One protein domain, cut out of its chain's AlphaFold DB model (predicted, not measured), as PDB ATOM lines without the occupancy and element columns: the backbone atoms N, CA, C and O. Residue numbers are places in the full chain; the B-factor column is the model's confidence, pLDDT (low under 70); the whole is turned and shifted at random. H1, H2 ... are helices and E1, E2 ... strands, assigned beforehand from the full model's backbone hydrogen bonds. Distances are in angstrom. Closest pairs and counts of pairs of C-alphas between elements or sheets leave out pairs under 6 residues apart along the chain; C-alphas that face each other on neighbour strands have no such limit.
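What this domain is: This is residues 8 to 104 and 115 to 138 of the 204 residues of the protein "PAS domain S-box protein" of Paraburkholderia caribensis (UniProt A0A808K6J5). A strongly twisted sheet of three long strands forms a wall, with the helix H5 packed on E1 and E2 and the shorter helix H1 over E3. The short helices H2, H3 and H4 follow one another on the way from H1 to H5, while H6 lies off the sheet in a low-confidence tail whose residues 136 to 137 pair back with residues 11 to 12. The printed part has 121 residues, with six named helices and three named strands in the order H1 H2 H3 H4 H5 E1 E2 E3 H6; the sheet order is E1, E2, E3, antiparallel, and the class is mixed. The whole is compact, with a radius of gyration of the C-alphas of 14.5 A and spans of 41 by 34 by 27 A.

Where its parts are: H1 is residues 13 to 19, 10.0 A long, beginning at C-alpha 13 at (165.246, 121.550, 88.902). H2 is residues 23 to 26, H3 residues 31 to 34 and H4 residues 37 to 41. H5 is residues 44 to 55, 15.7 A. E1 is residues 58 to 65, 19.1 A; E2 is residues 71 to 82, 32.5 A, beginning at C-alpha 71 at (175.584, 118.481, 104.841); E3 is residues 88 to 98, 28.6 A. H6 is residues 125 to 132, 12.5 A, ending at C-alpha 132 at (152.143, 116.415, 88.113).

How they stand to each other: E1, E2 and E3 form a meander, each strand the antiparallel neighbour of the one before; E1 and E2 are a hairpin, as are E2 and E3. E1 bends by 73 degrees at residue 61 and E2 by 59 degrees at residue 74. N 60 and O 76 are 2.9 A apart and N 92 and O 79 2.8 A, within hydrogen-bond range. H1 is on the sheet over E3, at a height of 9.0 A; its closest C-alpha to E3 is that of Ala 15, 7.7 A from that of Glu 96. H5 is on the sheet at a height of 6.8 A and only just stands up from it, rising 42 degrees; the closest C-alphas of H5 and E2 are those of Ala 52 and Ile 78, 6.3 A. H3 only grazes the sheet; H2, H4 and H6 are not on it. H6 is apart from H1 and H5. Every O i to N i+4 pair is within hydrogen-bond range in H1, H4 and H5; H2 and H3 are too short for such a pair, and H6 has 0 of 4, with 2 of 5 O i to N i+3 pairs.

The domain as a whole: The C-alphas farthest apart, of Ser 85 and Arg 103, are 44.8 A apart. Residues 105 to 114 are not printed, and C-alphas 104 and 115 are 14.0 A apart across this cut, which lies in the link from E3 to H6. The links printed whole are tight. The mean pLDDT of the printed part is 74.0; residue 93, residues 98 to 104 and residues 115 to 138 are under 70.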
ATOM      1  N   ILE A   8     168.885 106.612  89.913       90.31
ATOM      2  CA  ILE A   8     168.123 107.815  89.599       90.31
ATOM      3  C   ILE A   8     167.780 107.813  88.108       90.31
ATOM      4  O   ILE A   8     168.636 108.060  87.264       90.31
ATOM      5  N   GLY A   9     166.513 107.564  87.782       85.44
ATOM      6  CA  GLY A   9     166.013 107.596  86.404       85.44
ATOM      7  C   GLY A   9     165.609 108.994  85.941       85.44
ATOM      8  O   GLY A   9     165.653 109.299  84.751       85.44
ATOM      9  N   THR A  10     165.220 109.869  86.874       83.88
ATOM     10  CA  THR A  10     164.830 111.243  86.543       83.88
ATOM     11  C   THR A  10     165.253 112.250  87.595       83.88
ATOM     12  O   THR A  10     165.261 111.949  88.794       83.88
ATOM     13  N   TRP A  11     165.533 113.467  87.132       86.38
ATOM     14  CA  TRP A  11     165.992 114.580  87.949       86.38
ATOM     15  C   TRP A  11     165.207 115.847  87.597       86.38
ATOM     16  O   TRP A  11     164.864 116.067  86.438       86.38
ATOM     17  N   ASN A  12     164.874 116.665  88.596       84.19
ATOM     18  CA  ASN A  12     164.138 117.913  88.393       84.19
ATOM     19  C   ASN A  12     164.926 119.110  88.946       84.19
ATOM     20  O   ASN A  12     165.839 118.953  89.760       84.19
ATOM     21  N   ALA A  13     164.555 120.318  88.514       82.25
ATOM     22  CA  ALA A  13     165.246 121.550  88.902       82.25
ATOM     23  C   ALA A  13     165.259 121.784  90.425       82.25
ATOM     24  O   ALA A  13     166.236 122.302  90.965       82.25
ATOM     25  N   GLY A  14     164.205 121.359  91.133       80.69
ATOM     26  CA  GLY A  14     164.153 121.418  92.596       80.69
ATOM     27  C   GLY A  14     165.231 120.544  93.237       80.69
ATOM     28  O   GLY A  14     166.014 121.022  94.053       80.69
ATOM     29  N   ALA A  15     165.335 119.285  92.811       82.56
ATOM     30  CA  ALA A  15     166.343 118.342  93.279       82.56
ATOM     31  C   ALA A  15     167.763 118.840  92.978       82.56
ATOM     32  O   ALA A  15     168.634 118.765  93.845       82.56
ATOM     33  N   GLN A  16     167.984 119.431  91.799       86.12
ATOM     34  CA  GLN A  16     169.251 120.078  91.453       86.12
ATOM     35  C   GLN A  16     169.590 121.230  92.402       86.12
ATOM     36  O   GLN A  16     170.730 121.320  92.857       86.12
ATOM     37  N   HIS A  17     168.622 122.088  92.726       82.31
ATOM     38  CA  HIS A  17     168.840 123.209  93.636       82.31
ATOM     39  C   HIS A  17     169.171 122.744  95.063       82.31
ATOM     40  O   HIS A  17     170.074 123.292  95.691       82.31
ATOM     41  N   PHE A  18     168.492 121.709  95.565       79.31
ATOM     42  CA  PHE A  18     168.715 121.209  96.927       79.31
ATOM     43  C   PHE A  18     170.013 120.410  97.081       79.31
ATOM     44  O   PHE A  18     170.736 120.595  98.066       79.31
ATOM     45  N   ASN A  19     170.322 119.549  96.109       82.75
ATOM     46  CA  ASN A  19     171.439 118.607  96.194       82.75
ATOM     47  C   ASN A  19     172.717 119.095  95.496       82.75
ATOM     48  O   ASN A  19     173.802 118.567  95.750       82.75
ATOM     49  N   GLY A  20     172.618 120.101  94.623       84.94
ATOM     50  CA  GLY A  20     173.760 120.672  93.904       84.94
ATOM     51  C   GLY A  20     174.264 119.820  92.735       84.94
ATOM     52  O   GLY A  20     175.361 120.064  92.231       84.94
ATOM     53  N   TYR A  21     173.493 118.820  92.295       86.31
ATOM     54  CA  TYR A  21     173.830 117.983  91.142       86.31
ATOM     55  C   TYR A  21     173.027 118.381  89.905       86.31
ATOM     56  O   TYR A  21     171.808 118.533  89.968       86.31
ATOM     57  N   ALA A  22     173.709 118.498  88.764       87.56
ATOM     58  CA  ALA A  22     173.061 118.621  87.463       87.56
ATOM     59  C   ALA A  22     172.508 117.264  86.999       87.56
ATOM     60  O   ALA A  22     173.121 116.231  87.274       87.56
ATOM     61  N   ALA A  23     171.405 117.279  86.241       87.19
ATOM     62  CA  ALA A  23     170.760 116.075  85.706       87.19
ATOM     63  C   ALA A  23     171.745 115.150  84.963       87.19
ATOM     64  O   ALA A  23     171.769 113.944  85.196       87.19
ATOM     65  N   SER A  24     172.629 115.728  84.144       87.38
ATOM     66  CA  SER A  24     173.618 114.992  83.345       87.38
ATOM     67  C   SER A  24     174.648 114.202  84.156       87.38
ATOM     68  O   SER A  24     175.243 113.273  83.622       87.38
ATOM     69  N   GLY A  25     174.884 114.565  85.419       86.25
ATOM     70  CA  GLY A  25     175.869 113.903  86.278       86.25
ATOM     71  C   GLY A  25     175.267 112.997  87.349       86.25
ATOM     72  O   GLY A  25     176.020 112.358  88.079       86.25
ATOM     73  N   ILE A  26     173.939 112.986  87.490       89.44
ATOM     74  CA  ILE A  26     173.243 112.294  88.582       89.44
ATOM     75  C   ILE A  26     172.290 111.209  88.096       89.44
ATOM     76  O   ILE A  26     172.073 110.228  88.803       89.44
ATOM     77  N   ILE A  27     171.742 111.355  86.890       90.50
ATOM     78  CA  ILE A  27     170.950 110.298  86.265       90.50
ATOM     79  C   ILE A  27     171.849 109.074  86.051       90.50
ATOM     80  O   ILE A  27     172.983 109.198  85.594       90.50
ATOM     81  N   GLY A  28     171.347 107.894  86.415       87.50
ATOM     82  CA  GLY A  28     172.095 106.635  86.395       87.50
ATOM     83  C   GLY A  28     172.980 106.397  87.621       87.50
ATOM     84  O   GLY A  28     173.520 105.305  87.763       87.50
ATOM     85  N   GLN A  29     173.102 107.363  88.537       91.06
ATOM     86  CA  GLN A  29     173.780 107.156  89.817       91.06
ATOM     87  C   GLN A  29     172.811 106.584  90.853       91.06
ATOM     88  O   GLN A  29     171.611 106.863  90.834       91.06
ATOM     89  N   HIS A  30     173.336 105.789  91.784       90.62
ATOM     90  CA  HIS A  30     172.547 105.258  92.889       90.62
ATOM     91  C   HIS A  30     172.269 106.355  93.928       90.62
ATOM     92  O   HIS A  30     173.151 107.147  94.257       90.62
ATOM     93  N   PHE A  31     171.063 106.404  94.500       88.75
ATOM     94  CA  PHE A  31     170.687 107.473  95.440       88.75
ATOM     95  C   PHE A  31     171.491 107.483  96.755       88.75
ATOM     96  O   PHE A  31     171.463 108.462  97.498       88.75
ATOM     97  N   SER A  32     172.236 106.411  97.047       88.94
ATOM     98  CA  SER A  32     173.105 106.331  98.228       88.94
ATOM     99  C   SER A  32     174.162 107.428  98.285       88.94
ATOM    100  O   SER A  32     174.677 107.677  99.371       88.94
ATOM    101  N   ILE A  33     174.477 108.101  97.171       89.19
ATOM    102  CA  ILE A  33     175.443 109.205  97.175       89.19
ATOM    103  C   ILE A  33     174.995 110.385  98.049       89.19
ATOM    104  O   ILE A  33     175.832 111.166  98.490       89.19
ATOM    105  N   PHE A  34     173.689 110.517  98.303       88.12
ATOM    106  CA  PHE A  34     173.150 111.541  99.194       88.12
ATOM    107  C   PHE A  34     173.274 111.138 100.667       88.12
ATOM    108  O   PHE A  34     173.049 111.958 101.553       88.12
ATOM    109  N   CYS A  35     173.629 109.885 100.965       85.56
ATOM    110  CA  CYS A  35     173.791 109.392 102.325       85.56
ATOM    111  C   CYS A  35     175.230 109.601 102.820       85.56
ATOM    112  O   CYS A  35     176.179 109.372 102.067       85.56
ATOM    113  N   PRO A  36     175.428 109.949 104.102       85.88
ATOM    114  CA  PRO A  36     176.748 109.926 104.721       85.88
ATOM    115  C   PRO A  36     177.411 108.552 104.570       85.88
ATOM    116  O   PRO A  36     176.745 107.521 104.638       85.88
ATOM    117  N   GLU A  37     178.731 108.522 104.412       82.56
ATOM    118  CA  GLU A  37     179.486 107.283 104.173       82.56
ATOM    119  C   GLU A  37     179.249 106.218 105.258       82.56
ATOM    120  O   GLU A  37     179.040 105.046 104.951       82.56
ATOM    121  N   CYS A  38     179.171 106.623 106.528       81.50
ATOM    122  CA  CYS A  38     178.870 105.711 107.633       81.50
ATOM    123  C   CYS A  38     177.494 105.033 107.496       81.50
ATOM    124  O   CYS A  38     177.333 103.875 107.877       81.50
ATOM    125  N   GLU A  39     176.511 105.725 106.922       83.50
ATOM    126  CA  GLU A  39     175.180 105.187 106.654       83.50
ATOM    127  C   GLU A  39     175.160 104.272 105.428       83.50
ATOM    128  O   GLU A  39     174.415 103.288 105.408       83.50
ATOM    129  N   GLN A  40     175.989 104.576 104.425       83.56
ATOM    130  CA  GLN A  40     176.189 103.712 103.264       83.56
ATOM    131  C   GLN A  40     176.812 102.378 103.688       83.56
ATOM    132  O   GLN A  40     176.277 101.325 103.349       83.56
ATOM    133  N   ILE A  41     177.871 102.419 104.506       81.56
ATOM    134  CA  ILE A  41     178.525 101.225 105.067       81.56
ATOM    135  C   ILE A  41     177.548 100.425 105.941       81.56
ATOM    136  O   ILE A  41     177.539  99.198 105.899       81.56
ATOM    137  N   ALA A  42     176.681 101.105 106.697       80.69
ATOM    138  CA  ALA A  42     175.642 100.466 107.504       80.69
ATOM    139  C   ALA A  42     174.459  99.905 106.684       80.69
ATOM    140  O   ALA A  42     173.516  99.371 107.268       80.69
ATOM    141  N   GLY A  43     174.459 100.045 105.354       84.69
ATOM    142  CA  GLY A  43     173.416  99.505 104.480       84.69
ATOM    143  C   GLY A  43     172.063 100.218 104.581       84.69
ATOM    144  O   GLY A  43     171.054  99.682 104.118       84.69
ATOM    145  N   ARG A  44     172.007 101.434 105.148       85.12
ATOM    146  CA  ARG A  44     170.753 102.201 105.281       85.12
ATOM    147  C   ARG A  44     170.020 102.435 103.952       85.12
ATOM    148  O   ARG A  44     168.799 102.304 103.966       85.12
ATOM    149  N   PRO A  45     170.691 102.725 102.815       87.19
ATOM    150  CA  PRO A  45     170.000 102.887 101.534       87.19
ATOM    151  C   PRO A  45     169.214 101.634 101.122       87.19
ATOM    152  O   PRO A  45     168.043 101.725 100.765       87.19
ATOM    153  N   ALA A  46     169.821 100.452 101.244       86.75
ATOM    154  CA  ALA A  46     169.158  99.195 100.900       86.75
ATOM    155  C   ALA A  46     167.974  98.902 101.837       86.75
ATOM    156  O   ALA A  46     166.905  98.500 101.382       86.75
ATOM    157  N   LEU A  47     168.138  99.166 103.139       86.50
ATOM    158  CA  LEU A  47     167.057  99.034 104.119       86.50
ATOM    159  C   LEU A  47     165.895  99.993 103.841       86.50
ATOM    160  O   LEU A  47     164.748  99.613 104.049       86.50
ATOM    161  N   ALA A  48     166.173 101.209 103.364       86.38
ATOM    162  CA  ALA A  48     165.149 102.189 103.015       86.38
ATOM    163  C   ALA A  48     164.288 101.721 101.832       86.38
ATOM    164  O   ALA A  48     163.063 101.749 101.924       86.38
ATOM    165  N   LEU A  49     164.915 101.227 100.757       87.19
ATOM    166  CA  LEU A  49     164.188 100.653  99.617       87.19
ATOM    167  C   LEU A  49     163.382  99.423 100.031       87.19
ATOM    168  O   LEU A  49     162.217  99.291  99.665       87.19
ATOM    169  N   ARG A  50     163.982  98.536 100.834       86.81
ATOM    170  CA  ARG A  50     163.303  97.331 101.311       86.81
ATOM    171  C   ARG A  50     162.089  97.668 102.174       86.81
ATOM    172  O   ARG A  50     161.022  97.116 101.945       86.81
ATOM    173  N   ALA A  51     162.240  98.597 103.114       85.81
ATOM    174  CA  ALA A  51     161.141  99.059 103.954       85.81
ATOM    175  C   ALA A  51     160.033  99.721 103.125       85.81
ATOM    176  O   ALA A  51     158.861  99.480 103.386       85.81
ATOM    177  N   ALA A  52     160.384 100.494 102.092       85.50
ATOM    178  CA  ALA A  52     159.396 101.067 101.184       85.50
ATOM    179  C   ALA A  52     158.578  99.983 100.466       85.50
ATOM    180  O   ALA A  52     157.367 100.131 100.350       85.50
ATOM    181  N   LEU A  53     159.216  98.894 100.027       83.69
ATOM    182  CA  LEU A  53     158.535  97.763  99.388       83.69
ATOM    183  C   LEU A  53     157.668  96.962 100.365       83.69
ATOM    184  O   LEU A  53     156.544  96.607 100.028       83.69
ATOM    185  N   ASP A  54     158.182  96.680 101.563       82.31
ATOM    186  CA  ASP A  54     157.489  95.838 102.544       82.31
ATOM    187  C   ASP A  54     156.314  96.575 103.216       82.31
ATOM    188  O   ASP A  54     155.276  95.974 103.487       82.31
ATOM    189  N   GLU A  55     156.460  97.877 103.488       81.69
ATOM    190  CA  GLU A  55     155.476  98.684 104.229       81.69
ATOM    191  C   GLU A  55     154.630  99.587 103.307       81.69
ATOM    192  O   GLU A  55     153.716 100.275 103.765       81.69
ATOM    193  N   GLY A  56     154.924  99.605 102.002       81.69
ATOM    194  CA  GLY A  56     154.256 100.443 101.001       81.69
ATOM    195  C   GLY A  56     154.698 101.910 101.003       81.69
ATOM    196  O   GLY A  56     154.207 102.688 100.189       81.69
ATOM    197  N   LYS A  57     155.600 102.301 101.914       81.75
ATOM    198  CA  LYS A  57     156.204 103.632 102.009       81.75
ATOM    199  C   LYS A  57     157.380 103.633 102.978       81.75
ATOM    200  O   LYS A  57     157.345 102.956 103.998       81.75
ATOM    201  N   PHE A  58     158.375 104.472 102.719       84.75
ATOM    202  CA  PHE A  58     159.431 104.776 103.681       84.75
ATOM    203  C   PHE A  58     159.515 106.280 103.949       84.75
ATOM    204  O   PHE A  58     159.558 107.082 103.018       84.75
ATOM    205  N   GLU A  59     159.562 106.653 105.228       82.75
ATOM    206  CA  GLU A  59     159.812 108.019 105.691       82.75
ATOM    207  C   GLU A  59     160.938 108.015 106.731       82.75
ATOM    208  O   GLU A  59     160.902 107.246 107.696       82.75
ATOM    209  N   ASP A  60     161.928 108.886 106.551       81.81
ATOM    210  CA  ASP A  60     163.039 109.047 107.491       81.81
ATOM    211  C   ASP A  60     163.518 110.498 107.538       81.81
ATOM    212  O   ASP A  60     163.340 111.256 106.589       81.81
ATOM    213  N   GLU A  61     164.143 110.891 108.640       81.56
ATOM    214  CA  GLU A  61     164.789 112.194 108.786       81.56
ATOM    215  C   GLU A  61     166.265 111.982 109.094       81.56
ATOM    216  O   GLU A  61     166.622 111.193 109.970       81.56
ATOM    217  N   GLY A  62     167.134 112.699 108.390       83.19
ATOM    218  CA  GLY A  62     168.562 112.512 108.568       83.19
ATOM    219  C   GLY A  62     169.417 113.539 107.853       83.19
ATOM    220  O   GLY A  62     168.941 114.406 107.115       83.19
ATOM    221  N   TRP A  63     170.718 113.419 108.092       84.81
ATOM    222  CA  TRP A  63     171.723 114.180 107.368       84.81
ATOM    223  C   TRP A  63     171.877 113.630 105.953       84.81
ATOM    224  O   TRP A  63     172.012 112.422 105.761       84.81
ATOM    225  N   ARG A  64     171.911 114.527 104.970       87.81
ATOM    226  CA  ARG A  64     172.277 114.227 103.584       87.81
ATOM    227  C   ARG A  64     173.491 115.027 103.155       87.81
ATOM    228  O   ARG A  64     173.776 116.082 103.723       87.81
ATOM    229  N   VAL A  65     174.202 114.499 102.167       87.81
ATOM    230  CA  VAL A  65     175.432 115.064 101.610       87.81
ATOM    231  C   VAL A  65     175.139 115.621 100.217       87.81
ATOM    232  O   VAL A  65     174.633 114.918  99.344       87.81
ATOM    233  N   ARG A  66     175.456 116.898 100.010       89.12
ATOM    234  CA  ARG A  66     175.388 117.572  98.708       89.12
ATOM    235  C   ARG A  66     176.613 117.254  97.856       89.12
ATOM    236  O   ARG A  66     177.616 116.742  98.348       89.12
ATOM    237  N   ARG A  67     176.579 117.655  96.582       87.38
ATOM    238  CA  ARG A  67     177.731 117.542  95.667       87.38
ATOM    239  C   ARG A  67     179.007 118.212  96.183       87.38
ATOM    240  O   ARG A  67     180.099 117.733  95.905       87.38
ATOM    241  N   ASP A  68     178.879 119.327  96.893       85.06
ATOM    242  CA  ASP A  68     180.006 120.079  97.458       85.06
ATOM    243  C   ASP A  68     180.553 119.475  98.768       85.06
ATOM    244  O   ASP A  68     181.481 120.023  99.357       85.06
ATOM    245  N   GLY A  69     179.986 118.353  99.232       83.12
ATOM    246  CA  GLY A  69     180.311 117.725 100.515       83.12
ATOM    247  C   GLY A  69     179.626 118.381 101.717       83.12
ATOM    248  O   GLY A  69     179.717 117.871 102.835       83.12
ATOM    249  N   GLY A  70     178.908 119.487 101.505       84.12
ATOM    250  CA  GLY A  70     178.102 120.139 102.522       84.12
ATOM    251  C   GLY A  70     176.959 119.238 102.973       84.12
ATOM    252  O   GLY A  70     176.358 118.512 102.181       84.12
ATOM    253  N   GLN A  71     176.638 119.301 104.261       83.50
ATOM    254  CA  GLN A  71     175.584 118.481 104.841       83.50
ATOM    255  C   GLN A  71     174.352 119.305 105.176       83.50
ATOM    256  O   GLN A  71     174.446 120.474 105.556       83.50
ATOM    257  N   PHE A  72     173.184 118.687 105.047       82.31
ATOM    258  CA  PHE A  72     171.923 119.307 105.422       82.31
ATOM    259  C   PHE A  72     170.970 118.298 106.038       82.31
ATOM    260  O   PHE A  72     170.991 117.116 105.705       82.31
ATOM    261  N   TRP A  73     170.156 118.783 106.967       82.06
ATOM    262  CA  TRP A  73     169.099 117.995 107.573       82.06
ATOM    263  C   TRP A  73     167.867 118.035 106.676       82.06
ATOM    264  O   TRP A  73     167.426 119.111 106.260       82.06
ATOM    265  N   THR A  74     167.316 116.868 106.369       81.94
ATOM    266  CA  THR A  74     166.147 116.743 105.500       81.94
ATOM    267  C   THR A  74     165.309 115.543 105.899       81.94
ATOM    268  O   THR A  74     165.805 114.580 106.489       81.94
ATOM    269  N   SER A  75     164.025 115.612 105.573       82.12
ATOM    270  CA  SER A  75     163.156 114.444 105.582       82.12
ATOM    271  C   SER A  75     163.132 113.832 104.190       82.12
ATOM    272  O   SER A  75     163.069 114.549 103.192       82.12
ATOM    273  N   VAL A  76     163.210 112.507 104.142       84.00
ATOM    274  CA  VAL A  76     163.187 111.693 102.939       84.00
ATOM    275  C   VAL A  76     161.936 110.843 102.930       84.00
ATOM    276  O   VAL A  76     161.673 110.112 103.881       84.00
ATOM    277  N   VAL A  77     161.214 110.901 101.815       84.56
ATOM    278  CA  VAL A  77     160.087 110.014 101.531       84.56
ATOM    279  C   VAL A  77     160.372 109.210 100.269       84.56
ATOM    280  O   VAL A  77     160.737 109.796  99.247       84.56
ATOM    281  N   ILE A  78     160.193 107.890 100.348       86.44
ATOM    282  CA  ILE A  78     160.263 106.951  99.223       86.44
ATOM    283  C   ILE A  78     158.906 106.257  99.114       86.44
ATOM    284  O   ILE A  78     158.477 105.571 100.042       86.44
ATOM    285  N   ASP A  79     158.251 106.440  97.971       83.81
ATOM    286  CA  ASP A  79     156.931 105.883  97.681       83.81
ATOM    287  C   ASP A  79     157.076 104.862  96.527       83.81
ATOM    288  O   ASP A  79     157.472 105.259  95.429       83.81
ATOM    289  N   PRO A  80     156.811 103.557  96.721       85.75
ATOM    290  CA  PRO A  80     156.800 102.586  95.628       85.75
ATOM    291  C   PRO A  80     155.607 102.825  94.691       85.75
ATOM    292  O   PRO A  80     154.472 103.031  95.127       85.75
ATOM    293  N   LEU A  81     155.860 102.774  93.389       83.44
ATOM    294  CA  LEU A  81     154.865 102.833  92.329       83.44
ATOM    295  C   LEU A  81     154.571 101.417  91.828       83.44
ATOM    296  O   LEU A  81     155.488 100.646  91.536       83.44
ATOM    297  N   HIS A  82     153.285 101.104  91.719       79.81
ATOM    298  CA  HIS A  82     152.789  99.822  91.230       79.81
ATOM    299  C   HIS A  82     151.993 100.029  89.938       79.81
ATOM    300  O   HIS A  82     151.432 101.110  89.732       79.81
ATOM    301  N   ASP A  83     151.954  99.014  89.078       78.19
ATOM    302  CA  ASP A  83     151.099  98.989  87.890       78.19
ATOM    303  C   ASP A  83     149.634  98.680  88.245       78.19
ATOM    304  O   ASP A  83     149.285  98.403  89.398       78.19
ATOM    305  N   ASP A  84     148.764  98.695  87.234       77.88
ATOM    306  CA  ASP A  84     147.342  98.355  87.379       77.88
ATOM    307  C   ASP A  84     147.114  96.892  87.819       77.88
ATOM    308  O   ASP A  84     146.023  96.539  88.269       77.88
ATOM    309  N   SER A  85     148.144  96.044  87.727       80.12
ATOM    310  CA  SER A  85     148.156  94.654  88.200       80.12
ATOM    311  C   SER A  85     148.746  94.508  89.612       80.12
ATOM    312  O   SER A  85     148.989  93.386  90.061       80.12
ATOM    313  N   ALA A  86     148.967  95.622  90.321       77.44
ATOM    314  CA  ALA A  86     149.602  95.700  91.638       77.44
ATOM    315  C   ALA A  86     151.051  95.169  91.695       77.44
ATOM    316  O   ALA A  86     151.560  94.868  92.776       77.44
ATOM    317  N   GLN A  87     151.743  95.081  90.559       77.31
ATOM    318  CA  GLN A  87     153.163  94.751  90.509       77.31
ATOM    319  C   GLN A  87     154.015  96.003  90.681       77.31
ATOM    320  O   GLN A  87     153.749  97.046  90.089       77.31
ATOM    321  N   PHE A  88     155.056  95.902  91.505       79.19
ATOM    322  CA  PHE A  88     156.007  96.988  91.719       79.19
ATOM    323  C   PHE A  88     156.791  97.294  90.434       79.19
ATOM    324  O   PHE A  88     157.410  96.396  89.862       79.19
ATOM    325  N   ILE A  89     156.794  98.562  90.016       80.69
ATOM    326  CA  ILE A  89     157.507  99.033  88.820       80.69
ATOM    327  C   ILE A  89     158.774  99.799  89.203       80.69
ATOM    328  O   ILE A  89     159.849  99.535  88.675       80.69
ATOM    329  N   GLU A  90     158.642 100.799  90.076       83.75
ATOM    330  CA  GLU A  90     159.680 101.800  90.344       83.75
ATOM    331  C   GLU A  90     159.357 102.597  91.609       83.75
ATOM    332  O   GLU A  90     158.259 102.489  92.145       83.75
ATOM    333  N   PHE A  91     160.269 103.439  92.097       80.50
ATOM    334  CA  PHE A  91     159.949 104.359  93.192       80.50
ATOM    335  C   PHE A  91     159.606 105.752  92.657       80.50
ATOM    336  O   PHE A  91     160.408 106.418  91.979       80.50
ATOM    337  N   ALA A  92     158.425 106.237  93.041       74.19
ATOM    338  CA  ALA A  92     158.055 107.631  92.898       74.19
ATOM    339  C   ALA A  92     159.078 108.469  93.683       74.19
ATOM    340  O   ALA A  92     159.401 108.176  94.833       74.19
ATOM    341  N   GLY A  93     159.683 109.439  92.991       69.81
ATOM    342  CA  GLY A  93     160.992 109.994  93.353       69.81
ATOM    343  C   GLY A  93     161.159 110.411  94.817       69.81
ATOM    344  O   GLY A  93     160.211 110.856  95.459       69.81
ATOM    345  N   ILE A  94     162.402 110.326  95.299       73.50
ATOM    346  CA  ILE A  94     162.801 110.765  96.641       73.50
ATOM    347  C   ILE A  94     162.388 112.224  96.838       73.50
ATOM    348  O   ILE A  94     162.844 113.112  96.112       73.50
ATOM    349  N   LYS A  95     161.533 112.473  97.830       70.56
ATOM    350  CA  LYS A  95     161.195 113.834  98.251       70.56
ATOM    351  C   LYS A  95     162.101 114.211  99.398       70.56
ATOM    352  O   LYS A  95     161.945 113.681 100.493       70.56
ATOM    353  N   GLU A  96     163.018 115.125  99.126       73.44
ATOM    354  CA  GLU A  96     163.863 115.743 100.135       73.44
ATOM    355  C   GLU A  96     163.388 117.174 100.355       73.44
ATOM    356  O   GLU A  96     163.224 117.937  99.401       73.44
ATOM    357  N   PHE A  97     163.152 117.545 101.606       70.56
ATOM    358  CA  PHE A  97     162.823 118.915 101.968       70.56
ATOM    359  C   PHE A  97     163.575 119.326 103.227       70.56
ATOM    360  O   PHE A  97     163.676 118.578 104.200       70.56
ATOM    361  N   VAL A  98     164.092 120.555 103.208       68.44
ATOM    362  CA  VAL A  98     164.832 121.117 104.336       68.44
ATOM    363  C   VAL A  98     163.876 121.280 105.511       68.44
ATOM    364  O   VAL A  98     163.016 122.160 105.519       68.44
ATOM    365  N   ALA A  99     164.039 120.430 106.517       62.06
ATOM    366  CA  ALA A  99     163.388 120.613 107.799       62.06
ATOM    367  C   ALA A  99     164.287 121.512 108.656       62.06
ATOM    368  O   ALA A  99     165.456 121.196 108.887       62.06
ATOM    369  N   THR A 100     163.759 122.646 109.129       58.44
ATOM    370  CA  THR A 100     164.464 123.476 110.113       58.44
ATOM    371  C   THR A 100     164.763 122.602 111.329       58.44
ATOM    372  O   THR A 100     163.818 122.051 111.900       58.44
ATOM    373  N   PRO A 101     166.030 122.452 111.755       54.12
ATOM    374  CA  PRO A 101     166.361 121.571 112.864       54.12
ATOM    375  C   PRO A 101     165.712 122.104 114.147       54.12
ATOM    376  O   PRO A 101     166.205 123.027 114.799       54.12
ATOM    377  N   GLY A 102     164.576 121.521 114.527       52.06
ATOM    378  CA  GLY A 102     163.940 121.770 115.810       52.06
ATOM    379  C   GLY A 102     164.847 121.240 116.915       52.06
ATOM    380  O   GLY A 102     164.916 120.041 117.136       52.06
ATOM    381  N   ARG A 103     165.584 122.126 117.596       48.50
ATOM    382  CA  ARG A 103     166.400 121.849 118.802       48.50
ATOM    383  C   ARG A 103     167.405 120.682 118.755       48.50
ATOM    384  O   ARG A 103     168.002 120.402 119.788       48.50
ATOM    385  N   HIS A 104     167.717 120.075 117.616       47.28
ATOM    386  CA  HIS A 104     168.864 119.164 117.501       47.28
ATOM    387  C   HIS A 104     170.147 119.966 117.237       47.28
ATOM    388  O   HIS A 104     170.807 119.849 116.211       47.28
ATOM    389  N   GLN A 115     166.094 106.016 115.364       45.56
ATOM    390  CA  GLN A 115     165.191 106.058 114.239       45.56
ATOM    391  C   GLN A 115     163.771 106.283 114.740       45.56
ATOM    392  O   GLN A 115     163.102 105.365 115.215       45.56
ATOM    393  N   ARG A 116     163.295 107.521 114.648       46.34
ATOM    394  CA  ARG A 116     161.888 107.822 114.870       46.34
ATOM    395  C   ARG A 116     161.153 107.477 113.575       46.34
ATOM    396  O   ARG A 116     160.806 108.369 112.815       46.34
ATOM    397  N   ARG A 117     160.953 106.174 113.324       49.38
ATOM    398  CA  ARG A 117     160.084 105.673 112.247       49.38
ATOM    399  C   ARG A 117     158.679 106.203 112.516       49.38
ATOM    400  O   ARG A 117     157.940 105.631 113.314       49.38
ATOM    401  N   ARG A 118     158.317 107.342 111.931       47.03
ATOM    402  CA  ARG A 118     156.912 107.728 111.863       47.03
ATOM    403  C   ARG A 118     156.341 107.008 110.660       47.03
ATOM    404  O   ARG A 118     156.475 107.447 109.531       47.03
ATOM    405  N   ILE A 119     155.715 105.877 110.948       45.66
ATOM    406  CA  ILE A 119     154.793 105.200 110.045       45.66
ATOM    407  C   ILE A 119     153.567 106.118 109.958       45.66
ATOM    408  O   ILE A 119     152.601 105.961 110.704       45.66
ATOM    409  N   SER A 120     153.644 107.183 109.157       43.50
ATOM    410  CA  SER A 120     152.503 108.071 108.963       43.50
ATOM    411  C   SER A 120     151.585 107.450 107.921       43.50
ATOM    412  O   SER A 120     151.684 107.730 106.726       43.50
ATOM    413  N   GLY A 121     150.648 106.624 108.387       47.06
ATOM    414  CA  GLY A 121     149.402 106.430 107.656       47.06
ATOM    415  C   GLY A 121     148.712 107.785 107.446       47.06
ATOM    416  O   GLY A 121     148.780 108.648 108.320       47.06
ATOM    417  N   ARG A 122     148.045 107.940 106.293       45.72
ATOM    418  CA  ARG A 122     147.266 109.114 105.833       45.72
ATOM    419  C   ARG A 122     148.065 110.348 105.401       45.72
ATOM    420  O   ARG A 122     148.443 111.200 106.190       45.72
ATOM    421  N   ASP A 123     148.311 110.448 104.095       41.34
ATOM    422  CA  ASP A 123     147.477 111.298 103.226       41.34
ATOM    423  C   ASP A 123     147.913 111.087 101.773       41.34
ATOM    424  O   ASP A 123     148.977 111.537 101.329       41.34
ATOM    425  N   GLU A 124     147.091 110.320 101.061       42.06
ATOM    426  CA  GLU A 124     147.291 109.869  99.681       42.06
ATOM    427  C   GLU A 124     146.947 110.979  98.664       42.06
ATOM    428  O   GLU A 124     147.503 111.033  97.567       42.06
ATOM    429  N   LEU A 125     146.084 111.928  99.055       37.38
ATOM    430  CA  LEU A 125     145.487 112.918  98.152       37.38
ATOM    431  C   LEU A 125     146.393 114.132  97.876       37.38
ATOM    432  O   LEU A 125     146.527 114.555  96.731       37.38
ATOM    433  N   VAL A 126     147.086 114.660  98.894       42.78
ATOM    434  CA  VAL A 126     147.959 115.846  98.744       42.78
ATOM    435  C   VAL A 126     149.236 115.515  97.956       42.78
ATOM    436  O   VAL A 126     149.824 116.371  97.297       42.78
ATOM    437  N   ARG A 127     149.676 114.248  97.978       47.88
ATOM    438  CA  ARG A 127     150.956 113.837  97.385       47.88
ATOM    439  C   ARG A 127     150.862 113.471  95.902       47.88
ATOM    440  O   ARG A 127     151.856 113.692  95.211       47.88
ATOM    441  N   ARG A 128     149.709 112.989  95.406       40.53
ATOM    442  CA  ARG A 128     149.490 112.683  93.974       40.53
ATOM    443  C   ARG A 128     149.552 113.940  93.089       40.53
ATOM    444  O   ARG A 128     150.178 113.898  92.035       40.53
ATOM    445  N   GLN A 129     149.000 115.075  93.534       29.59
ATOM    446  CA  GLN A 129     149.026 116.334  92.764       29.59
ATOM    447  C   GLN A 129     150.421 116.978  92.678       29.59
ATOM    448  O   GLN A 129     150.771 117.559  91.653       29.59
ATOM    449  N   ALA A 130     151.261 116.829  93.709       37.38
ATOM    450  CA  ALA A 130     152.610 117.402  93.719       37.38
ATOM    451  C   ALA A 130     153.560 116.770  92.677       37.38
ATOM    452  O   ALA A 130     154.564 117.378  92.310       37.38
ATOM    453  N   PHE A 131     153.245 115.569  92.177       42.88
ATOM    454  CA  PHE A 131     154.031 114.904  91.134       42.88
ATOM    455  C   PHE A 131     153.728 115.413  89.717       42.88
ATOM    456  O   PHE A 131     154.612 115.356  88.868       42.88
ATOM    457  N   GLN A 132     152.533 115.960  89.457       35.41
ATOM    458  CA  GLN A 132     152.143 116.415  88.113       35.41
ATOM    459  C   GLN A 132     152.776 117.761  87.707       35.41
ATOM    460  O   GLN A 132     152.853 118.059  86.518       35.41
ATOM    461  N   HIS A 133     153.257 118.566  88.663       36.91
ATOM    462  CA  HIS A 133     153.726 119.935  88.400       36.91
ATOM    463  C   HIS A 133     155.250 120.130  88.395       36.91
ATOM    464  O   HIS A 133     155.713 121.229  88.089       36.91
ATOM    465  N   MET A 134     156.056 119.111  88.709       42.19
ATOM    466  CA  MET A 134     157.515 119.245  88.620       42.19
ATOM    467  C   MET A 134     157.980 118.907  87.204       42.19
ATOM    468  O   MET A 134     157.766 117.796  86.737       42.19
ATOM    469  N   ALA A 135     158.626 119.855  86.521       41.50
ATOM    470  CA  ALA A 135     159.271 119.607  85.234       41.50
ATOM    471  C   ALA A 135     160.378 118.556  85.422       41.50
ATOM    472  O   ALA A 135     161.404 118.820  86.053       41.50
ATOM    473  N   VAL A 136     160.118 117.341  84.942       52.94
ATOM    474  CA  VAL A 136     161.029 116.202  85.029       52.94
ATOM    475  C   VAL A 136     161.832 116.133  83.738       52.94
ATOM    476  O   VAL A 136     161.264 115.909  82.671       52.94
ATOM    477  N   GLU A 137     163.148 116.299  83.826       49.97
ATOM    478  CA  GLU A 137     164.023 116.058  82.684       49.97
ATOM    479  C   GLU A 137     164.232 114.544  82.552       49.97
ATOM    480  O   GLU A 137     164.762 113.885  83.453       49.97
ATOM    481  N   ARG A 138     163.746 113.974  81.443       48.22
ATOM    482  CA  ARG A 138     164.006 112.584  81.051       48.22
ATOM    483  C   ARG A 138     165.224 112.539  80.126       48.22
ATOM    484  O   ARG A 138     165.374 113.433  79.289       48.22
TER     485      ARG A 138